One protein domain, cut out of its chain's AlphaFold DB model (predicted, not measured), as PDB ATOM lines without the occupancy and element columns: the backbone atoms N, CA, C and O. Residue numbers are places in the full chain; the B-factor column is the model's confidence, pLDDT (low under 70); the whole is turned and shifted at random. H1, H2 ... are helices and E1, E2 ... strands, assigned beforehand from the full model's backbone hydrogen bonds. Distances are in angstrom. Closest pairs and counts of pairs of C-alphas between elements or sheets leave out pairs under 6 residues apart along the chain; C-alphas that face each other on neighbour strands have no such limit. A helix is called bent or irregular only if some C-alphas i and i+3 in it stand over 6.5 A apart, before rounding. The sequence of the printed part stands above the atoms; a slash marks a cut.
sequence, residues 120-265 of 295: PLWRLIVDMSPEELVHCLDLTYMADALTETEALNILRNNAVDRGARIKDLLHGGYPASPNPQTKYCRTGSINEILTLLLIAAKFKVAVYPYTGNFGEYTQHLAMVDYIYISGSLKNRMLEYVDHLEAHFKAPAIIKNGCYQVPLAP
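AT A GLANCE: This is residues 120 to 265 of the 295 residues of a protein of uncultured bacterium (UniProt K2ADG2). A cluster of crossed helices is built round H6, the longest helix, which runs through the middle; H1 lies side by side with it, H4 and H5 pack on it at steeper angles, and H3 crosses its last residues, with H2 folded against H3 as a helical hairpin. A long stretch with no named element, residues 230 to 265, starts from the end of H6 beside H3, runs to the other end of the longest axis from H2 and H3, where Ala 246 lies, pairs with the short strand E1 at residues 238 to 239 and again at residues 258 to 259, and returns close to the first printed residue. The printed part has 146 residues, with six named helices and one named strand in the order H1, H2, H3, H4, E1, H5, H6. The class is mostly helix, though under half of the residues, 68 of the 146, are in named elements. The whole is compact, with a radius of gyration of the C-alphas of 14.6 A and spans of 41 by 29 by 27 A.

IN THESE COORDINATES: H6, residues 215 to 229, is 19.5 A long and ends at C-alpha 229 at (154.580, 171.213, 232.499). It is neither bent nor irregular, but only just: C-alphas 216 and 219 are 6.2 A apart. H5, residues 190 to 202, is 18.4 A long, H3, residues 148 to 159, 16.3 A, and H4, residues 162 to 172, 15.4 A. H1, residues 121 to 127, begins at C-alpha 121 at (143.637, 160.973, 230.095). H2 is residues 130 to 135. E1, residues 174 to 177, begins at C-alpha 174 at (143.048, 174.958, 223.821).

HOW THE PARTS SIT: H6 is the hub and touches four helices. H1 touches it the same way at a shallow tilt of 12 degrees, the closest C-alphas being those of Trp 122 and His 220, 4.7 A apart. H5 touches it at a steep tilt of 42 degrees, the same way, closest at Leu 198 and Ile 229, C-alphas 6.2 A apart. H4 touches residues 223 to 228 of H6 alone, at a steep tilt of 39 degrees, opposite ways, closest at Arg 162 and Ile 227, C-alphas 5.5 A apart. Residues 154 to 159 of H3 touch residues 227 to 229 of H6, about perpendicular at 86 degrees, closest at Asn 158 and Tyr 228, C-alphas 5.5 A apart. H2 and H3 form a hairpin, closest at Pro 130 and Leu 155, C-alphas 5.5 A apart. E1 pairs with no named strand, but its residues 174 to 175 pair antiparallel with residues 258 to 259, and its residues 176 to 177 parallel with residues 238 to 239. Every O i to N i+4 pair is within hydrogen-bond range in H1, H2, H3, H4 and H5; in H6 it is 9 of 11.

THE WHOLE: The two C-alphas farthest apart are those of Asp 144 and Ala 246, 43.2 A. The first and last printed C-alphas, of Pro 120 and Pro 265, are 4.2 A apart. The printed part has no cut. The links H2 to H3, E1 to H5 and H5 to H6 are long, 12 residues each. The mean pLDDT of the printed part is 90.1; residues 179 to 188 and 211 to 212 are under 70.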
ATOM      1  N   PRO A 120     139.104 161.368 231.724       98.31
ATOM      2  CA  PRO A 120     139.858 161.634 230.505       98.31
ATOM      3  C   PRO A 120     141.362 161.598 230.820       98.31
ATOM      4  O   PRO A 120     141.775 161.985 231.918       98.31
ATOM      5  N   LEU A 121     142.199 161.178 229.865       98.25
ATOM      6  CA  LEU A 121     143.637 160.973 230.095       98.25
ATOM      7  C   LEU A 121     144.330 162.235 230.632       98.25
ATOM      8  O   LEU A 121     145.145 162.140 231.545       98.25
ATOM      9  N   TRP A 122     143.984 163.422 230.118       98.06
ATOM     10  CA  TRP A 122     144.603 164.661 230.589       98.06
ATOM     11  C   TRP A 122     144.343 164.840 232.084       98.06
ATOM     12  O   TRP A 122     145.239 165.226 232.825       98.06
ATOM     13  N   ARG A 123     143.135 164.489 232.546       98.38
ATOM     14  CA  ARG A 123     142.747 164.617 233.945       98.38
ATOM     15  C   ARG A 123     143.455 163.594 234.821       98.38
ATOM     16  O   ARG A 123     143.891 163.963 235.904       98.38
ATOM     17  N   LEU A 124     143.588 162.350 234.348       98.44
ATOM     18  CA  LEU A 124     144.397 161.325 235.018       98.44
ATOM     19  C   LEU A 124     145.803 161.862 235.310       98.44
ATOM     20  O   LEU A 124     146.225 161.849 236.461       98.44
ATOM     21  N   ILE A 125     146.485 162.375 234.282       98.25
ATOM     22  CA  ILE A 125     147.877 162.820 234.388       98.25
ATOM     23  C   ILE A 125     148.004 164.059 235.278       98.25
ATOM     24  O   ILE A 125     148.861 164.100 236.155       98.25
ATOM     25  N   VAL A 126     147.157 165.079 235.096       97.88
ATOM     26  CA  VAL A 126     147.291 166.308 235.896       97.88
ATOM     27  C   VAL A 126     146.837 166.148 237.342       97.88
ATOM     28  O   VAL A 126     147.197 166.989 238.158       97.88
ATOM     29  N   ASP A 127     146.061 165.114 237.678       97.62
ATOM     30  CA  ASP A 127     145.708 164.806 239.069       97.62
ATOM     31  C   ASP A 127     146.859 164.136 239.838       97.62
ATOM     32  O   ASP A 127     146.867 164.217 241.066       97.62
ATOM     33  N   MET A 128     147.831 163.526 239.146       97.88
ATOM     34  CA  MET A 128     149.012 162.927 239.777       97.88
ATOM     35  C   MET A 128     149.827 163.981 240.529       97.88
ATOM     36  O   MET A 128     149.954 165.137 240.102       97.88
ATOM     37  N   SER A 129     150.422 163.580 241.647       97.81
ATOM     38  CA  SER A 129     151.525 164.310 242.268       97.81
ATOM     39  C   SER A 129     152.742 164.363 241.329       97.81
ATOM     40  O   SER A 129     152.857 163.545 240.411       97.81
ATOM     41  N   PRO A 130     153.657 165.330 241.519       98.12
ATOM     42  CA  PRO A 130     154.897 165.391 240.749       98.12
ATOM     43  C   PRO A 130     155.684 164.076 240.789       98.12
ATOM     44  O   PRO A 130     156.215 163.646 239.770       98.12
ATOM     45  N   GLU A 131     155.718 163.427 241.950       97.75
ATOM     46  CA  GLU A 131     156.421 162.171 242.194       97.75
ATOM     47  C   GLU A 131     155.774 161.004 241.440       97.75
ATOM     48  O   GLU A 131     156.473 160.251 240.766       97.75
ATOM     49  N   GLU A 132     154.443 160.887 241.484       97.69
ATOM     50  CA  GLU A 132     153.706 159.870 240.718       97.69
ATOM     51  C   GLU A 132     153.915 160.038 239.208       97.69
ATOM     52  O   GLU A 132     154.132 159.052 238.500       97.69
ATOM     53  N   LEU A 133     153.895 161.281 238.710       97.81
ATOM     54  CA  LEU A 133     154.107 161.545 237.291       97.81
ATOM     55  C   LEU A 133     155.533 161.193 236.863       97.81
ATOM     56  O   LEU A 133     155.707 160.529 235.847       97.81
ATOM     57  N   VAL A 134     156.544 161.590 237.640       97.12
ATOM     58  CA  VAL A 134     157.951 161.258 237.361       97.12
ATOM     59  C   VAL A 134     158.196 159.748 237.429       97.12
ATOM     60  O   VAL A 134     158.924 159.227 236.589       97.12
ATOM     61  N   HIS A 135     157.532 159.023 238.336       96.06
ATOM     62  CA  HIS A 135     157.617 157.558 238.411       96.06
ATOM     63  C   HIS A 135     157.067 156.848 237.160       96.06
ATOM     64  O   HIS A 135     157.444 155.715 236.850       96.06
ATOM     65  N   CYS A 136     156.195 157.512 236.398       96.69
ATOM     66  CA  CYS A 136     155.714 156.994 235.121       96.69
ATOM     67  C   CYS A 136     156.727 157.160 233.975       96.69
ATOM     68  O   CYS A 136     156.484 156.648 232.883       96.69
ATOM     69  N   LEU A 137     157.837 157.872 234.176       94.56
ATOM     70  CA  LEU A 137     158.811 158.195 233.133       94.56
ATOM     71  C   LEU A 137     160.067 157.331 233.254       94.56
ATOM     72  O   LEU A 137     160.455 156.921 234.345       94.56
ATOM     73  N   ASP A 138     160.745 157.106 232.129       90.62
ATOM     74  CA  ASP A 138     162.114 156.591 232.133       90.62
ATOM     75  C   ASP A 138     163.105 157.740 231.912       90.62
ATOM     76  O   ASP A 138     163.228 158.270 230.806       90.62
ATOM     77  N   LEU A 139     163.806 158.129 232.980       90.00
ATOM     78  CA  LEU A 139     164.848 159.162 232.958       90.00
ATOM     79  C   LEU A 139     166.269 158.571 232.985       90.00
ATOM     80  O   LEU A 139     167.240 159.324 233.047       90.00
ATOM     81  N   THR A 140     166.413 157.238 232.925       85.31
ATOM     82  CA  THR A 140     167.690 156.523 233.140       85.31
ATOM     83  C   THR A 140     168.826 157.046 232.255       85.31
ATOM     84  O   THR A 140     169.956 157.184 232.715       85.31
ATOM     85  N   TYR A 141     168.522 157.365 230.994       81.19
ATOM     86  CA  TYR A 141     169.493 157.842 230.001       81.19
ATOM     87  C   TYR A 141     169.335 159.327 229.665       81.19
ATOM     88  O   TYR A 141     169.874 159.783 228.664       81.19
ATOM     89  N   MET A 142     168.588 160.072 230.483       85.19
ATOM     90  CA  MET A 142     168.272 161.482 230.240       85.19
ATOM     91  C   MET A 142     169.014 162.423 231.185       85.19
ATOM     92  O   MET A 142     168.793 163.622 231.121       85.19
ATOM     93  N   ALA A 143     169.872 161.922 232.079       80.44
ATOM     94  CA  ALA A 143     170.461 162.722 233.157       80.44
ATOM     95  C   ALA A 143     171.307 163.922 232.676       80.44
ATOM     96  O   ALA A 143     171.463 164.890 233.419       80.44
ATOM     97  N   ASP A 144     171.832 163.881 231.450       88.62
ATOM     98  CA  ASP A 144     172.532 164.999 230.808       88.62
ATOM     99  C   ASP A 144     171.571 166.115 230.347       88.62
ATOM    100  O   ASP A 144     171.908 167.300 230.412       88.62
ATOM    101  N   ALA A 145     170.354 165.752 229.937       92.44
ATOM    102  CA  ALA A 145     169.323 166.667 229.461       92.44
ATOM    103  C   ALA A 145     168.328 167.088 230.555       92.44
ATOM    104  O   ALA A 145     167.969 168.263 230.628       92.44
ATOM    105  N   LEU A 146     167.890 166.173 231.421       96.00
ATOM    106  CA  LEU A 146     166.878 166.347 232.464       96.00
ATOM    107  C   LEU A 146     167.100 165.349 233.611       96.00
ATOM    108  O   LEU A 146     166.908 164.144 233.465       96.00
ATOM    109  N   THR A 147     167.434 165.871 234.787       96.56
ATOM    110  CA  THR A 147     167.497 165.082 236.024       96.56
ATOM    111  C   THR A 147     166.117 164.938 236.672       96.56
ATOM    112  O   THR A 147     165.227 165.768 236.473       96.56
ATOM    113  N   GLU A 148     165.951 163.921 237.521       96.06
ATOM    114  CA  GLU A 148     164.719 163.701 238.292       96.06
ATOM    115  C   GLU A 148     164.345 164.923 239.149       96.06
ATOM    116  O   GLU A 148     163.207 165.390 239.131       96.06
ATOM    117  N   THR A 149     165.327 165.512 239.838       97.12
ATOM    118  CA  THR A 149     165.133 166.721 240.651       97.12
ATOM    119  C   THR A 149     164.651 167.905 239.814       97.12
ATOM    120  O   THR A 149     163.774 168.652 240.248       97.12
ATOM    121  N   GLU A 150     165.197 168.095 238.611       97.94
ATOM    122  CA  GLU A 150     164.752 169.161 237.708       97.94
ATOM    123  C   GLU A 150     163.322 168.926 237.217       97.94
ATOM    124  O   GLU A 150     162.525 169.865 237.223       97.94
ATOM    125  N   ALA A 151     162.976 167.685 236.860       97.88
ATOM    126  CA  ALA A 151     161.616 167.315 236.476       97.88
ATOM    127  C   ALA A 151     160.616 167.603 237.609       97.88
ATOM    128  O   ALA A 151     159.617 168.295 237.398       97.88
ATOM    129  N   LEU A 152     160.928 167.161 238.833       98.38
ATOM    130  CA  LEU A 152     160.115 167.426 240.022       98.38
ATOM    131  C   LEU A 152     159.957 168.927 240.279       98.38
ATOM    132  O   LEU A 152     158.859 169.384 240.590       98.38
ATOM    133  N   ASN A 153     161.027 169.711 240.127       98.38
ATOM    134  CA  ASN A 153     160.970 171.159 240.315       98.38
ATOM    135  C   ASN A 153     160.054 171.838 239.287       98.38
ATOM    136  O   ASN A 153     159.251 172.691 239.665       98.38
ATOM    137  N   ILE A 154     160.122 171.447 238.008       98.19
ATOM    138  CA  ILE A 154     159.227 171.969 236.959       98.19
ATOM    139  C   ILE A 154     157.763 171.691 237.316       98.19
ATOM    140  O   ILE A 154     156.933 172.605 237.289       98.19
ATOM    141  N   LEU A 155     157.450 170.451 237.694       98.38
ATOM    142  CA  LEU A 155     156.087 170.030 238.020       98.38
ATOM    143  C   LEU A 155     155.557 170.711 239.288       98.38
ATOM    144  O   LEU A 155     154.442 171.232 239.285       98.38
ATOM    145  N   ARG A 156     156.359 170.775 240.360       98.31
ATOM    146  CA  ARG A 156     155.982 171.429 241.628       98.31
ATOM    147  C   ARG A 156     155.721 172.922 241.445       98.31
ATOM    148  O   ARG A 156     154.728 173.425 241.965       98.31
ATOM    149  N   ASN A 157     156.560 173.611 240.670       97.31
ATOM    150  CA  ASN A 157     156.374 175.033 240.381       97.31
ATOM    151  C   ASN A 157     155.056 175.287 239.641       97.31
ATOM    152  O   ASN A 157     154.321 176.212 239.976       97.31
ATOM    153  N   ASN A 158     154.719 174.436 238.670       96.44
ATOM    154  CA  ASN A 158     153.466 174.563 237.937       96.44
ATOM    155  C   ASN A 158     152.248 174.085 238.743       96.44
ATOM    156  O   ASN A 158     151.155 174.605 238.533       96.44
ATOM    157  N   ALA A 159     152.394 173.155 239.689       94.25
ATOM    158  CA  ALA A 159     151.275 172.634 240.478       94.25
ATOM    159  C   ALA A 159     150.466 173.734 241.198       94.25
ATOM    160  O   ALA A 159     149.257 173.572 241.377       94.25
ATOM    161  N   VAL A 160     151.108 174.856 241.554       94.75
ATOM    162  CA  VAL A 160     150.499 176.013 242.239       94.75
ATOM    163  C   VAL A 160     149.313 176.588 241.454       94.75
ATOM    164  O   VAL A 160     148.228 176.771 242.003       94.75
ATOM    165  N   ASP A 161     149.485 176.788 240.148       94.88
ATOM    166  CA  ASP A 161     148.498 177.436 239.272       94.88
ATOM    167  C   ASP A 161     147.627 176.435 238.491       94.88
ATOM    168  O   ASP A 161     146.781 176.814 237.673       94.88
ATOM    169  N   ARG A 162     147.801 175.134 238.751       95.31
ATOM    170  CA  ARG A 162     147.106 174.037 238.058       95.31
ATOM    171  C   ARG A 162     145.587 174.226 238.044       95.31
ATOM    172  O   ARG A 162     144.944 174.052 237.012       95.31
ATOM    173  N   GLY A 163     145.010 174.604 239.185       97.06
ATOM    174  CA  GLY A 163     143.566 174.805 239.321       97.06
ATOM    175  C   GLY A 163     143.027 175.976 238.494       97.06
ATOM    176  O   GLY A 163     141.916 175.881 237.976       97.06
ATOM    177  N   ALA A 164     143.805 177.054 238.346       97.62
ATOM    178  CA  ALA A 164     143.435 178.197 237.513       97.62
ATOM    179  C   ALA A 164     143.467 177.814 236.028       97.62
ATOM    180  O   ALA A 164     142.461 177.953 235.341       97.62
ATOM    181  N   ARG A 165     144.555 177.181 235.573       97.69
ATOM    182  CA  ARG A 165     144.702 176.751 234.172       97.69
ATOM    183  C   ARG A 165     143.653 175.735 233.723       97.69
ATOM    184  O   ARG A 165     143.211 175.774 232.578       97.69
ATOM    185  N   ILE A 166     143.210 174.846 234.616       98.00
ATOM    186  CA  ILE A 166     142.089 173.939 234.323       98.00
ATOM    187  C   ILE A 166     140.799 174.731 234.076       98.00
ATOM    188  O   ILE A 166     140.072 174.423 233.135       98.00
ATOM    189  N   LYS A 167     140.505 175.749 234.898       97.75
ATOM    190  CA  LYS A 167     139.319 176.598 234.708       97.75
ATOM    191  C   LYS A 167     139.403 177.384 233.402       97.75
ATOM    192  O   LYS A 167     138.417 177.418 232.671       97.75
ATOM    193  N   ASP A 168     140.573 177.939 233.094       96.31
ATOM    194  CA  ASP A 168     140.808 178.690 231.859       96.31
ATOM    195  C   ASP A 168     140.574 177.812 230.623       96.31
ATOM    196  O   ASP A 168     139.842 178.210 229.718       96.31
ATOM    197  N   LEU A 169     141.098 176.579 230.615       95.94
ATOM    198  CA  LEU A 169     140.849 175.623 229.530       95.94
ATOM    199  C   LEU A 169     139.382 175.216 229.419       95.94
ATOM    200  O   LEU A 169     138.858 175.143 228.311       95.94
ATOM    201  N   LEU A 170     138.707 174.947 230.538       96.44
ATOM    202  CA  LEU A 170     137.286 174.585 230.520       96.44
ATOM    203  C   LEU A 170     136.404 175.731 230.000       96.44
ATOM    204  O   LEU A 170     135.330 175.468 229.464       96.44
ATOM    205  N   HIS A 171     136.848 176.982 230.150       95.69
ATOM    206  CA  HIS A 171     136.140 178.155 229.648       95.69
ATOM    207  C   HIS A 171     136.464 178.472 228.178       95.69
ATOM    208  O   HIS A 171     135.549 178.717 227.394       95.69
ATOM    209  N   GLY A 172     137.750 178.494 227.808       94.19
ATOM    210  CA  GLY A 172     138.221 178.993 226.508       94.19
ATOM    211  C   GLY A 172     138.664 177.924 225.505       94.19
ATOM    212  O   GLY A 172     138.783 178.221 224.317       94.19
ATOM    213  N   GLY A 173     138.889 176.688 225.950       96.06
ATOM    214  CA  GLY A 173     139.513 175.631 225.154       96.06
ATOM    215  C   GLY A 173     141.016 175.840 224.922       96.06
ATOM    216  O   GLY A 173     141.614 176.814 225.378       96.06
ATOM    217  N   TYR A 174     141.639 174.901 224.211       94.94
ATOM    218  CA  TYR A 174     143.048 174.958 223.821       94.94
ATOM    219  C   TYR A 174     143.185 175.497 222.383       94.94
ATOM    220  O   TYR A 174     142.552 174.935 221.489       94.94
ATOM    221  N   PRO A 175     143.999 176.533 222.111       93.44
ATOM    222  CA  PRO A 175     144.108 177.131 220.778       93.44
ATOM    223  C   PRO A 175     144.465 176.131 219.665       93.44
ATOM    224  O   PRO A 175     145.412 175.350 219.797       93.44
ATOM    225  N   ALA A 176     143.734 176.193 218.553       90.56
ATOM    226  CA  ALA A 176     143.945 175.382 217.358       90.56
ATOM    227  C   ALA A 176     144.476 176.233 216.190       90.56
ATOM    228  O   ALA A 176     144.163 177.419 216.077       90.56
ATOM    229  N   SER A 177     145.255 175.631 215.293       82.62
ATOM    230  CA  SER A 177     145.724 176.267 214.053       82.62
ATOM    231  C   SER A 177     145.788 175.252 212.909       82.62
ATOM    232  O   SER A 177     146.203 174.124 213.146       82.62
ATOM    233  N   PRO A 178     145.439 175.617 211.662       73.62
ATOM    234  CA  PRO A 178     145.602 174.729 210.507       73.62
ATOM    235  C   PRO A 178     147.059 174.612 210.026       73.62
ATOM    236  O   PRO A 178     147.371 173.749 209.219       73.62
ATOM    237  N   ASN A 179     147.946 175.510 210.459       67.81
ATOM    238  CA  ASN A 179     149.367 175.482 210.113       67.81
ATOM    239  C   ASN A 179     150.166 176.130 211.248       67.81
ATOM    240  O   ASN A 179     150.566 177.300 211.155       67.81
ATOM    241  N   PRO A 180     150.309 175.452 212.395       62.44
ATOM    242  CA  PRO A 180     151.093 176.017 213.470       62.44
ATOM    243  C   PRO A 180     152.568 176.005 213.034       62.44
ATOM    244  O   PRO A 180     153.079 174.994 212.564       62.44
ATOM    245  N   GLN A 181     153.292 177.119 213.213       55.94
ATOM    246  CA  GLN A 181     154.754 177.194 212.993       55.94
ATOM    247  C   GLN A 181     155.540 176.436 214.083       55.94
ATOM    248  O   GLN A 181     156.571 176.874 214.597       55.94
ATOM    249  N   THR A 182     154.987 175.313 214.498       55.53
ATOM    250  CA  THR A 182     155.290 174.576 215.699       55.53
ATOM    251  C   THR A 182     156.297 173.489 215.368       55.53
ATOM    252  O   THR A 182     156.159 172.753 214.395       55.53
ATOM    253  N   LYS A 183     157.328 173.367 216.204       60.84
ATOM    254  CA  LYS A 183     158.245 172.233 216.128       60.84
ATOM    255  C   LYS A 183     157.555 171.007 216.710       60.84
ATOM    256  O   LYS A 183     157.260 170.962 217.906       60.84
ATOM    257  N   TYR A 184     157.324 170.035 215.846       62.91
ATOM    258  CA  TYR A 184     156.776 168.740 216.199       62.91
ATOM    259  C   TYR A 184     157.879 167.805 216.691       62.91
ATOM    260  O   TYR A 184     158.939 167.712 216.071       62.91
ATOM    261  N   CYS A 185     157.614 167.071 217.767       53.56
ATOM    262  CA  CYS A 185     158.325 165.829 218.036       53.56
ATOM    263  C   CYS A 185     157.390 164.655 217.722       53.56
ATOM    264  O   CYS A 185     156.301 164.538 218.286       53.56
ATOM    265  N   ARG A 186     157.814 163.791 216.793       63.91
ATOM    266  CA  ARG A 186     157.223 162.463 216.622       63.91
ATOM    267  C   ARG A 186     158.023 161.528 217.513       63.91
ATOM    268  O   ARG A 186     159.217 161.342 217.308       63.91
ATOM    269  N   THR A 187     157.380 161.010 218.539       59.50
ATOM    270  CA  THR A 187     157.999 160.141 219.540       59.50
ATOM    271  C   THR A 187     156.996 159.052 219.914       59.50
ATOM    272  O   THR A 187     155.867 159.065 219.416       59.50
ATOM    273  N   GLY A 188     157.432 158.079 220.706       69.25
ATOM    274  CA  GLY A 188     156.666 156.922 221.131       69.25
ATOM    275  C   GLY A 188     155.549 157.243 222.111       69.25
ATOM    276  O   GLY A 188     154.733 158.140 221.910       69.25
ATOM    277  N   SER A 189     155.451 156.406 223.141       85.56
ATOM    278  CA  SER A 189     154.353 156.417 224.107       85.56
ATOM    279  C   SER A 189     154.202 157.783 224.790       85.56
ATOM    280  O   SER A 189     155.134 158.590 224.828       85.56
ATOM    281  N   ILE A 190     153.056 158.003 225.438       92.31
ATOM    282  CA  ILE A 190     152.831 159.093 226.401       92.31
ATOM    283  C   ILE A 190     154.042 159.294 227.333       92.31
ATOM    284  O   ILE A 190     154.415 160.432 227.599       92.31
ATOM    285  N   ASN A 191     154.695 158.214 227.777       93.19
ATOM    286  CA  ASN A 191     155.885 158.264 228.633       93.19
ATOM    287  C   ASN A 191     157.015 159.117 228.022       93.19
ATOM    288  O   ASN A 191     157.529 160.017 228.680       93.19
ATOM    289  N   GLU A 192     157.380 158.882 226.759       90.50
ATOM    290  CA  GLU A 192     158.435 159.661 226.096       90.50
ATOM    291  C   GLU A 192     157.988 161.088 225.814       90.50
ATOM    292  O   GLU A 192     158.765 162.026 225.988       90.50
ATOM    293  N   ILE A 193     156.724 161.264 225.418       91.50
ATOM    294  CA  ILE A 193     156.166 162.588 225.151       91.50
ATOM    295  C   ILE A 193     156.275 163.469 226.397       91.50
ATOM    296  O   ILE A 193     156.744 164.604 226.308       91.50
ATOM    297  N   LEU A 194     155.870 162.957 227.557       94.50
ATOM    298  CA  LEU A 194     155.936 163.696 228.816       94.50
ATOM    299  C   LEU A 194     157.384 164.031 229.201       94.50
ATOM    300  O   LEU A 194     157.657 165.167 229.595       94.50
ATOM    301  N   THR A 195     158.324 163.099 229.010       93.94
ATOM    302  CA  THR A 195     159.760 163.359 229.206       93.94
ATOM    303  C   THR A 195     160.264 164.478 228.290       93.94
ATOM    304  O   THR A 195     160.929 165.407 228.754       93.94
ATOM    305  N   LEU A 196     159.907 164.454 227.002       92.06
ATOM    306  CA  LEU A 196     160.298 165.498 226.048       92.06
ATOM    307  C   LEU A 196     159.685 166.861 226.383       92.06
ATOM    308  O   LEU A 196     160.358 167.880 226.235       92.06
ATOM    309  N   LEU A 197     158.438 166.900 226.859       93.62
ATOM    310  CA  LEU A 197     157.799 168.138 227.310       93.62
ATOM    311  C   LEU A 197     158.523 168.736 228.524       93.62
ATOM    312  O   LEU A 197     158.742 169.947 228.569       93.62
ATOM    313  N   LEU A 198     158.963 167.905 229.473       96.12
ATOM    314  CA  LEU A 198     159.761 168.355 230.620       96.12
ATOM    315  C   LEU A 198     161.131 168.894 230.191       96.12
ATOM    316  O   LEU A 198     161.547 169.957 230.659       96.12
ATOM    317  N   ILE A 199     161.807 168.217 229.257       94.75
ATOM    318  CA  ILE A 199     163.051 168.711 228.647       94.75
ATOM    319  C   ILE A 199     162.794 170.071 227.976       94.75
ATOM    320  O   ILE A 199     163.507 171.043 228.233       94.75
ATOM    321  N   ALA A 200     161.741 170.187 227.164       93.12
ATOM    322  CA  ALA A 200     161.385 171.431 226.488       93.12
ATOM    323  C   ALA A 200     161.097 172.572 227.480       93.12
ATOM    324  O   ALA A 200     161.557 173.698 227.273       93.12
ATOM    325  N   ALA A 201     160.406 172.281 228.586       94.94
ATOM    326  CA  ALA A 201     160.159 173.240 229.658       94.94
ATOM    327  C   ALA A 201     161.460 173.699 230.336       94.94
ATOM    328  O   ALA A 201     161.654 174.906 230.504       94.94
ATOM    329  N   LYS A 202     162.389 172.777 230.638       95.81
ATOM    330  CA  LYS A 202     163.719 173.101 231.188       95.81
ATOM    331  C   LYS A 202     164.477 174.076 230.285       95.81
ATOM    332  O   LYS A 202     164.979 175.098 230.752       95.81
ATOM    333  N   PHE A 203     164.516 173.790 228.985       95.00
ATOM    334  CA  PHE A 203     165.214 174.621 227.999       95.00
ATOM    335  C   PHE A 203     164.394 175.823 227.506       95.00
ATOM    336  O   PHE A 203     164.875 176.593 226.676       95.00
ATOM    337  N   LYS A 204     163.175 176.019 228.028       92.44
ATOM    338  CA  LYS A 204     162.256 177.106 227.649       92.44
ATOM    339  C   LYS A 204     161.971 177.150 226.144       92.44
ATOM    340  O   LYS A 204     161.797 178.221 225.560       92.44
ATOM    341  N   VAL A 205     161.893 175.977 225.521       90.56
ATOM    342  CA  VAL A 205     161.545 175.812 224.109       90.56
ATOM    343  C   VAL A 205     160.062 175.460 224.011       90.56
ATOM    344  O   VAL A 205     159.556 174.615 224.745       90.56
ATOM    345  N   ALA A 206     159.342 176.119 223.104       87.25
ATOM    346  CA  ALA A 206     157.997 175.689 222.742       87.25
ATOM    347  C   ALA A 206     158.098 174.461 221.825       87.25
ATOM    348  O   ALA A 206     158.625 174.560 220.716       87.25
ATOM    349  N   VAL A 207     157.628 173.313 222.314       82.06
ATOM    350  CA  VAL A 207     157.587 172.026 221.601       82.06
ATOM    351  C   VAL A 207     156.197 171.436 221.757       82.06
ATOM    352  O   VAL A 207     155.517 171.713 222.746       82.06
ATOM    353  N   TYR A 208     155.789 170.643 220.769       75.62
ATOM    354  CA  TYR A 208     154.474 170.036 220.731       75.62
ATOM    355  C   TYR A 208     154.554 168.572 220.350       75.62
ATOM    356  O   TYR A 208     155.248 168.231 219.383       75.62
ATOM    357  N   PRO A 209     153.795 167.719 221.051       71.25
ATOM    358  CA  PRO A 209     153.608 166.347 220.631       71.25
ATOM    359  C   PRO A 209     152.896 166.334 219.280       71.25
ATOM    360  O   PRO A 209     151.836 166.940 219.134       71.25
ATOM    361  N   TYR A 210     153.464 165.630 218.305       75.62
ATOM    362  CA  TYR A 210     152.779 165.332 217.054       75.62
ATOM    363  C   TYR A 210     152.460 163.852 216.999       75.62
ATOM    364  O   TYR A 210     153.360 163.012 216.937       75.62
ATOM    365  N   THR A 211     151.171 163.534 216.985       63.69
ATOM    366  CA  THR A 211     150.712 162.148 216.897       63.69
ATOM    367  C   THR A 211     150.029 161.838 215.574       63.69
ATOM    368  O   THR A 211     149.311 160.848 215.493       63.69
ATOM    369  N   GLY A 212     150.270 162.641 214.530       68.38
ATOM    370  CA  GLY A 212     149.836 162.278 213.185       68.38
ATOM    371  C   GLY A 212     148.468 162.808 212.770       68.38
ATOM    372  O   GLY A 212     147.699 162.077 212.157       68.38
ATOM    373  N   ASN A 213     148.159 164.064 213.099       71.56
ATOM    374  CA  ASN A 213     146.883 164.722 212.773       71.56
ATOM    375  C   ASN A 213     145.634 164.100 213.418       71.56
ATOM    376  O   ASN A 213     144.518 164.366 212.986       71.56
ATOM    377  N   PHE A 214     145.813 163.316 214.481       81.75
ATOM    378  CA  PHE A 214     144.723 162.808 215.310       81.75
ATOM    379  C   PHE A 214     144.504 163.696 216.536       81.75
ATOM    380  O   PHE A 214     144.940 163.385 217.653       81.75
ATOM    381  N   GLY A 215     143.835 164.829 216.316       84.25
ATOM    382  CA  GLY A 215     143.565 165.823 217.356       84.25
ATOM    383  C   GLY A 215     142.790 165.264 218.554       84.25
ATOM    384  O   GLY A 215     142.941 165.770 219.666       84.25
ATOM    385  N   GLU A 216     142.022 164.187 218.357       87.81
ATOM    386  CA  GLU A 216     141.216 163.491 219.366       87.81
ATOM    387  C   GLU A 216     142.016 163.172 220.621       87.81
ATOM    388  O   GLU A 216     141.534 163.416 221.731       87.81
ATOM    389  N   TYR A 217     143.240 162.676 220.446       87.62
ATOM    390  CA  TYR A 217     144.084 162.254 221.551       87.62
ATOM    391  C   TYR A 217     145.302 163.163 221.743       87.62
ATOM    392  O   TYR A 217     145.662 163.422 222.895       87.62
ATOM    393  N   THR A 218     145.873 163.783 220.693       89.31
ATOM    394  CA  THR A 218     146.979 164.754 220.878       89.31
ATOM    395  C   THR A 218     146.589 165.894 221.823       89.31
ATOM    396  O   THR A 218     147.415 166.354 222.618       89.31
ATOM    397  N   GLN A 219     145.321 166.326 221.790       92.81
ATOM    398  CA  GLN A 219     144.821 167.408 222.638       92.81
ATOM    399  C   GLN A 219     145.000 167.136 224.135       92.81
ATOM    400  O   GLN A 219     145.258 168.071 224.889       92.81
ATOM    401  N   HIS A 220     144.943 165.872 224.576       95.81
ATOM    402  CA  HIS A 220     145.135 165.544 225.988       95.81
ATOM    403  C   HIS A 220     146.543 165.930 226.448       95.81
ATOM    404  O   HIS A 220     146.705 166.526 227.509       95.81
ATOM    405  N   LEU A 221     147.558 165.638 225.634       94.19
ATOM    406  CA  LEU A 221     148.956 165.923 225.951       94.19
ATOM    407  C   LEU A 221     149.275 167.415 225.849       94.19
ATOM    408  O   LEU A 221     149.998 167.943 226.690       94.19
ATOM    409  N   ALA A 222     148.690 168.109 224.870       93.38
ATOM    410  CA  ALA A 222     148.798 169.562 224.762       93.38
ATOM    411  C   ALA A 222     148.198 170.267 225.995       93.38
ATOM    412  O   ALA A 222     148.782 171.210 226.535       93.38
ATOM    413  N   MET A 223     147.060 169.769 226.489       95.94
ATOM    414  CA  MET A 223     146.438 170.262 227.717       95.94
ATOM    415  C   MET A 223     147.278 169.927 228.955       95.94
ATOM    416  O   MET A 223     147.439 170.797 229.805       95.94
ATOM    417  N   VAL A 224     147.864 168.726 229.052       97.00
ATOM    418  CA  VAL A 224     148.810 168.383 230.133       97.00
ATOM    419  C   VAL A 224     150.013 169.324 230.132       97.00
ATOM    420  O   VAL A 224     150.376 169.817 231.201       97.00
ATOM    421  N   ASP A 225     150.594 169.621 228.963       95.94
ATOM    422  CA  ASP A 225     151.712 170.563 228.854       95.94
ATOM    423  C   ASP A 225     151.341 171.918 229.463       95.94
ATOM    424  O   ASP A 225     151.988 172.386 230.399       95.94
ATOM    425  N   TYR A 226     150.242 172.511 228.992       96.38
ATOM    426  CA  TYR A 226     149.785 173.801 229.494       96.38
ATOM    427  C   TYR A 226     149.453 173.760 230.988       96.38
ATOM    428  O   TYR A 226     149.851 174.654 231.730       96.38
ATOM    429  N   ILE A 227     148.737 172.736 231.452       97.56
ATOM    430  CA  ILE A 227     148.265 172.671 232.836       97.56
ATOM    431  C   ILE A 227     149.418 172.406 233.808       97.56
ATOM    432  O   ILE A 227     149.419 173.005 234.887       97.56
ATOM    433  N   TYR A 228     150.361 171.522 233.470       97.31
ATOM    434  CA  TYR A 228     151.254 170.920 234.462       97.31
ATOM    435  C   TYR A 228     152.755 171.024 234.153       97.31
ATOM    436  O   TYR A 228     153.550 170.936 235.085       97.31
ATOM    437  N   ILE A 229     153.160 171.253 232.898       97.19
ATOM    438  CA  ILE A 229     154.580 171.213 232.499       97.19
ATOM    439  C   ILE A 229     155.100 172.588 232.063       97.19
ATOM    440  O   ILE A 229     155.977 173.150 232.719       97.19
ATOM    441  N   SER A 230     154.586 173.156 230.972       95.44
ATOM    442  CA  SER A 230     155.038 174.457 230.467       95.44
ATOM    443  C   SER A 230     154.362 175.643 231.143       95.44
ATOM    444  O   SER A 230     154.947 176.727 231.186       95.44
ATOM    445  N   GLY A 231     153.121 175.473 231.615       95.25
ATOM    446  CA  GLY A 231     152.349 176.557 232.221       95.25
ATOM    447  C   GLY A 231     151.973 177.686 231.251       95.25
ATOM    448  O   GLY A 231     151.580 178.760 231.706       95.25
ATOM    449  N   SER A 232     152.135 177.508 229.929       92.75
ATOM    450  CA  SER A 232     152.110 178.623 228.972       92.75
ATOM    451  C   SER A 232     151.483 178.277 227.624       92.75
ATOM    452  O   SER A 232     151.864 177.303 226.990       92.75
ATOM    453  N   LEU A 233     150.598 179.148 227.125       91.12
ATOM    454  CA  LEU A 233     150.118 179.137 225.732       91.12
ATOM    455  C   LEU A 233     150.937 180.063 224.817       91.12
ATOM    456  O   LEU A 233     150.585 180.280 223.658       91.12
ATOM    457  N   LYS A 234     152.041 180.648 225.299       89.62
ATOM    458  CA  LYS A 234     152.870 181.521 224.461       89.62
ATOM    459  C   LYS A 234     153.539 180.691 223.371       89.62
ATOM    460  O   LYS A 234     154.283 179.757 223.678       89.62
ATOM    461  N   ASN A 235     153.289 181.069 222.117       85.75
ATOM    462  CA  ASN A 235     153.691 180.305 220.933       85.75
ATOM    463  C   ASN A 235     153.206 178.845 221.022       85.75
ATOM    464  O   ASN A 235     153.985 177.967 220.653       85.75
ATOM    465  N   ARG A 236     151.999 178.687 221.627       87.69
ATOM    466  CA  ARG A 236     151.045 177.591 221.981       87.69
ATOM    467  C   ARG A 236     149.817 177.285 221.077       87.69
ATOM    468  O   ARG A 236     148.767 177.820 221.404       87.69
ATOM    469  N   MET A 237     149.854 176.484 220.006       88.31
ATOM    470  CA  MET A 237     148.705 176.076 219.184       88.31
ATOM    471  C   MET A 237     148.839 174.629 218.700       88.31
ATOM    472  O   MET A 237     149.903 174.226 218.227       88.31
ATOM    473  N   LEU A 238     147.743 173.874 218.793       88.12
ATOM    474  CA  LEU A 238     147.649 172.502 218.301       88.12
ATOM    475  C   LEU A 238     147.132 172.489 216.859       88.12
ATOM    476  O   LEU A 238     146.199 173.217 216.525       88.12
ATOM    477  N   GLU A 239     147.732 171.662 216.008       86.12
ATOM    478  CA  GLU A 239     147.258 171.483 214.636       86.12
ATOM    479  C   GLU A 239     145.840 170.901 214.619       86.12
ATOM    480  O   GLU A 239     145.547 170.007 215.411       86.12
ATOM    481  N   TYR A 240     144.961 171.391 213.744       85.38
ATOM    482  CA  TYR A 240     143.649 170.785 213.500       85.38
ATOM    483  C   TYR A 240     143.442 170.517 212.015       85.38
ATOM    484  O   TYR A 240     143.665 171.391 211.177       85.38
ATOM    485  N   VAL A 241     142.982 169.301 211.727       79.31
ATOM    486  CA  VAL A 241     142.744 168.786 210.384       79.31
ATOM    487  C   VAL A 241     141.405 168.037 210.382       79.31
ATOM    488  O   VAL A 241     141.252 167.032 211.074       79.31
ATOM    489  N   ASP A 242     140.440 168.522 209.603       75.50
ATOM    490  CA  ASP A 242     139.048 168.037 209.586       75.50
ATOM    491  C   ASP A 242     138.849 166.851 208.625       75.50
ATOM    492  O   ASP A 242     138.323 167.012 207.521       75.50
ATOM    493  N   HIS A 243     139.353 165.663 208.983       79.44
ATOM    494  CA  HIS A 243     139.298 164.498 208.078       79.44
ATOM    495  C   HIS A 243     138.843 163.181 208.730       79.44
ATOM    496  O   HIS A 243     138.147 162.405 208.081       79.44
ATOM    497  N   LEU A 244     139.222 162.888 209.982       84.94
ATOM    498  CA  LEU A 244     139.024 161.546 210.573       84.94
ATOM    499  C   LEU A 244     138.125 161.505 211.816       84.94
ATOM    500  O   LEU A 244     137.789 160.418 212.286       84.94
ATOM    501  N   GLU A 245     137.664 162.656 212.300       87.44
ATOM    502  CA  GLU A 245     136.831 162.796 213.502       87.44
ATOM    503  C   GLU A 245     135.566 161.927 213.470       87.44
ATOM    504  O   GLU A 245     135.180 161.308 214.467       87.44
ATOM    505  N   ALA A 246     134.963 161.765 212.289       91.19
ATOM    506  CA  ALA A 246     133.782 160.934 212.094       91.19
ATOM    507  C   ALA A 246     134.006 159.450 212.451       91.19
ATOM    508  O   ALA A 246     133.025 158.733 212.673       91.19
ATOM    509  N   HIS A 247     135.254 158.989 212.543       93.69
ATOM    510  CA  HIS A 247     135.610 157.601 212.836       93.69
ATOM    511  C   HIS A 247     135.867 157.321 214.320       93.69
ATOM    512  O   HIS A 247     135.929 156.150 214.698       93.69
ATOM    513  N   PHE A 248     135.946 158.343 215.175       94.75
ATOM    514  CA  PHE A 248     136.195 158.190 216.612       94.75
ATOM    515  C   PHE A 248     134.907 158.265 217.432       94.75
ATOM    516  O   PHE A 248     133.964 158.984 217.086       94.75
ATOM    517  N   LYS A 249     134.834 157.513 218.536       96.25
ATOM    518  CA  LYS A 249     133.681 157.582 219.454       96.25
ATOM    519  C   LYS A 249     133.631 158.903 220.223       96.25
ATOM    520  O   LYS A 249     132.541 159.396 220.497       96.25
ATOM    521  N   ALA A 250     134.795 159.461 220.544       95.31
ATOM    522  CA  ALA A 250     134.957 160.748 221.207       95.31
ATOM    523  C   ALA A 250     135.819 161.669 220.320       95.31
ATOM    524  O   ALA A 250     137.026 161.765 220.543       95.31
ATOM    525  N   PRO A 251     135.229 162.290 219.282       94.06
ATOM    526  CA  PRO A 251     135.968 163.150 218.365       94.06
ATOM    527  C   PRO A 251     136.484 164.416 219.058       94.06
ATOM    528  O   PRO A 251     135.941 164.857 220.078       94.06
ATOM    529  N   ALA A 252     137.502 165.039 218.468       92.38
ATOM    530  CA  ALA A 252     137.873 166.397 218.818       92.38
ATOM    531  C   ALA A 252     136.731 167.352 218.453       92.38
ATOM    532  O   ALA A 252     136.053 167.183 217.445       92.38
ATOM    533  N   ILE A 253     136.509 168.365 219.288       93.69
ATOM    534  CA  ILE A 253     135.489 169.383 219.040       93.69
ATOM    535  C   ILE A 253     136.202 170.723 218.979       93.69
ATOM    536  O   ILE A 253     136.830 171.126 219.958       93.69
ATOM    537  N   ILE A 254     136.072 171.431 217.860       93.44
ATOM    538  CA  ILE A 254     136.594 172.790 217.705       93.44
ATOM    539  C   ILE A 254     135.455 173.797 217.866       93.44
ATOM    540  O   ILE A 254     134.419 173.696 217.210       93.44
ATOM    541  N   LYS A 255     135.640 174.798 218.733       94.88
ATOM    542  CA  LYS A 255     134.755 175.972 218.831       94.88
ATOM    543  C   LYS A 255     135.594 177.228 218.964       94.88
ATOM    544  O   LYS A 255     136.532 177.254 219.753       94.88
ATOM    545  N   ASN A 256     135.249 178.267 218.204       94.44
ATOM    546  CA  ASN A 256     135.935 179.565 218.224       94.44
ATOM    547  C   ASN A 256     137.464 179.453 218.053       94.44
ATOM    548  O   ASN A 256     138.215 180.177 218.697       94.44
ATOM    549  N   GLY A 257     137.923 178.522 217.208       92.19
ATOM    550  CA  GLY A 257     139.353 178.284 216.983       92.19
ATOM    551  C   GLY A 257     140.070 177.541 218.116       92.19
ATOM    552  O   GLY A 257     141.295 177.535 218.135       92.19
ATOM    553  N   CYS A 258     139.342 176.910 219.042       94.75
ATOM    554  CA  CYS A 258     139.919 176.165 220.158       94.75
ATOM    555  C   CYS A 258     139.369 174.735 220.257       94.75
ATOM    556  O   CYS A 258     138.153 174.517 220.205       94.75
ATOM    557  N   TYR A 259     140.263 173.780 220.514       95.00
ATOM    558  CA  TYR A 259     139.938 172.442 220.999       95.00
ATOM    559  C   TYR A 259     139.193 172.529 222.329       95.00
ATOM    560  O   TYR A 259     139.683 173.100 223.304       95.00
ATOM    561  N   GLN A 260     137.995 171.962 222.373       96.94
ATOM    562  CA  GLN A 260     137.215 171.858 223.597       96.94
ATOM    563  C   GLN A 260     137.768 170.736 224.475       96.94
ATOM    564  O   GLN A 260     138.175 169.691 223.977       96.94
ATOM    565  N   VAL A 261     137.765 170.945 225.791       97.00
ATOM    566  CA  VAL A 261     138.337 169.991 226.749       97.00
ATOM    567  C   VAL A 261     137.589 168.650 226.701       97.00
ATOM    568  O   VAL A 261     136.375 168.631 226.923       97.00
ATOM    569  N   PRO A 262     138.284 167.518 226.477       96.44
ATOM    570  CA  PRO A 262     137.677 166.194 226.527       96.44
ATOM    571  C   PRO A 262     137.112 165.864 227.904       96.44
ATOM    572  O   PRO A 262     137.791 166.031 228.920       96.44
ATOM    573  N   LEU A 263     135.889 165.336 227.925       95.50
ATOM    574  CA  LEU A 263     135.209 164.900 229.152       95.50
ATOM    575  C   LEU A 263     135.047 163.377 229.240       95.50
ATOM    576  O   LEU A 263     134.864 162.849 230.335       95.50
ATOM    577  N   ALA A 264     135.102 162.672 228.107       96.62
ATOM    578  CA  ALA A 264     134.947 161.223 228.062       96.62
ATOM    579  C   ALA A 264     136.141 160.512 228.732       96.62
ATOM    580  O   ALA A 264     137.279 160.952 228.560       96.62
ATOM    581  N   PRO A 265     135.915 159.414 229.480       97.81
ATOM    582  CA  PRO A 265     137.002 158.613 230.022       97.81
ATOM    583  C   PRO A 265     137.911 158.019 228.945       97.81
ATOM    584  O   PRO A 265     137.440 157.598 227.890       97.81
TER     585      PRO A 265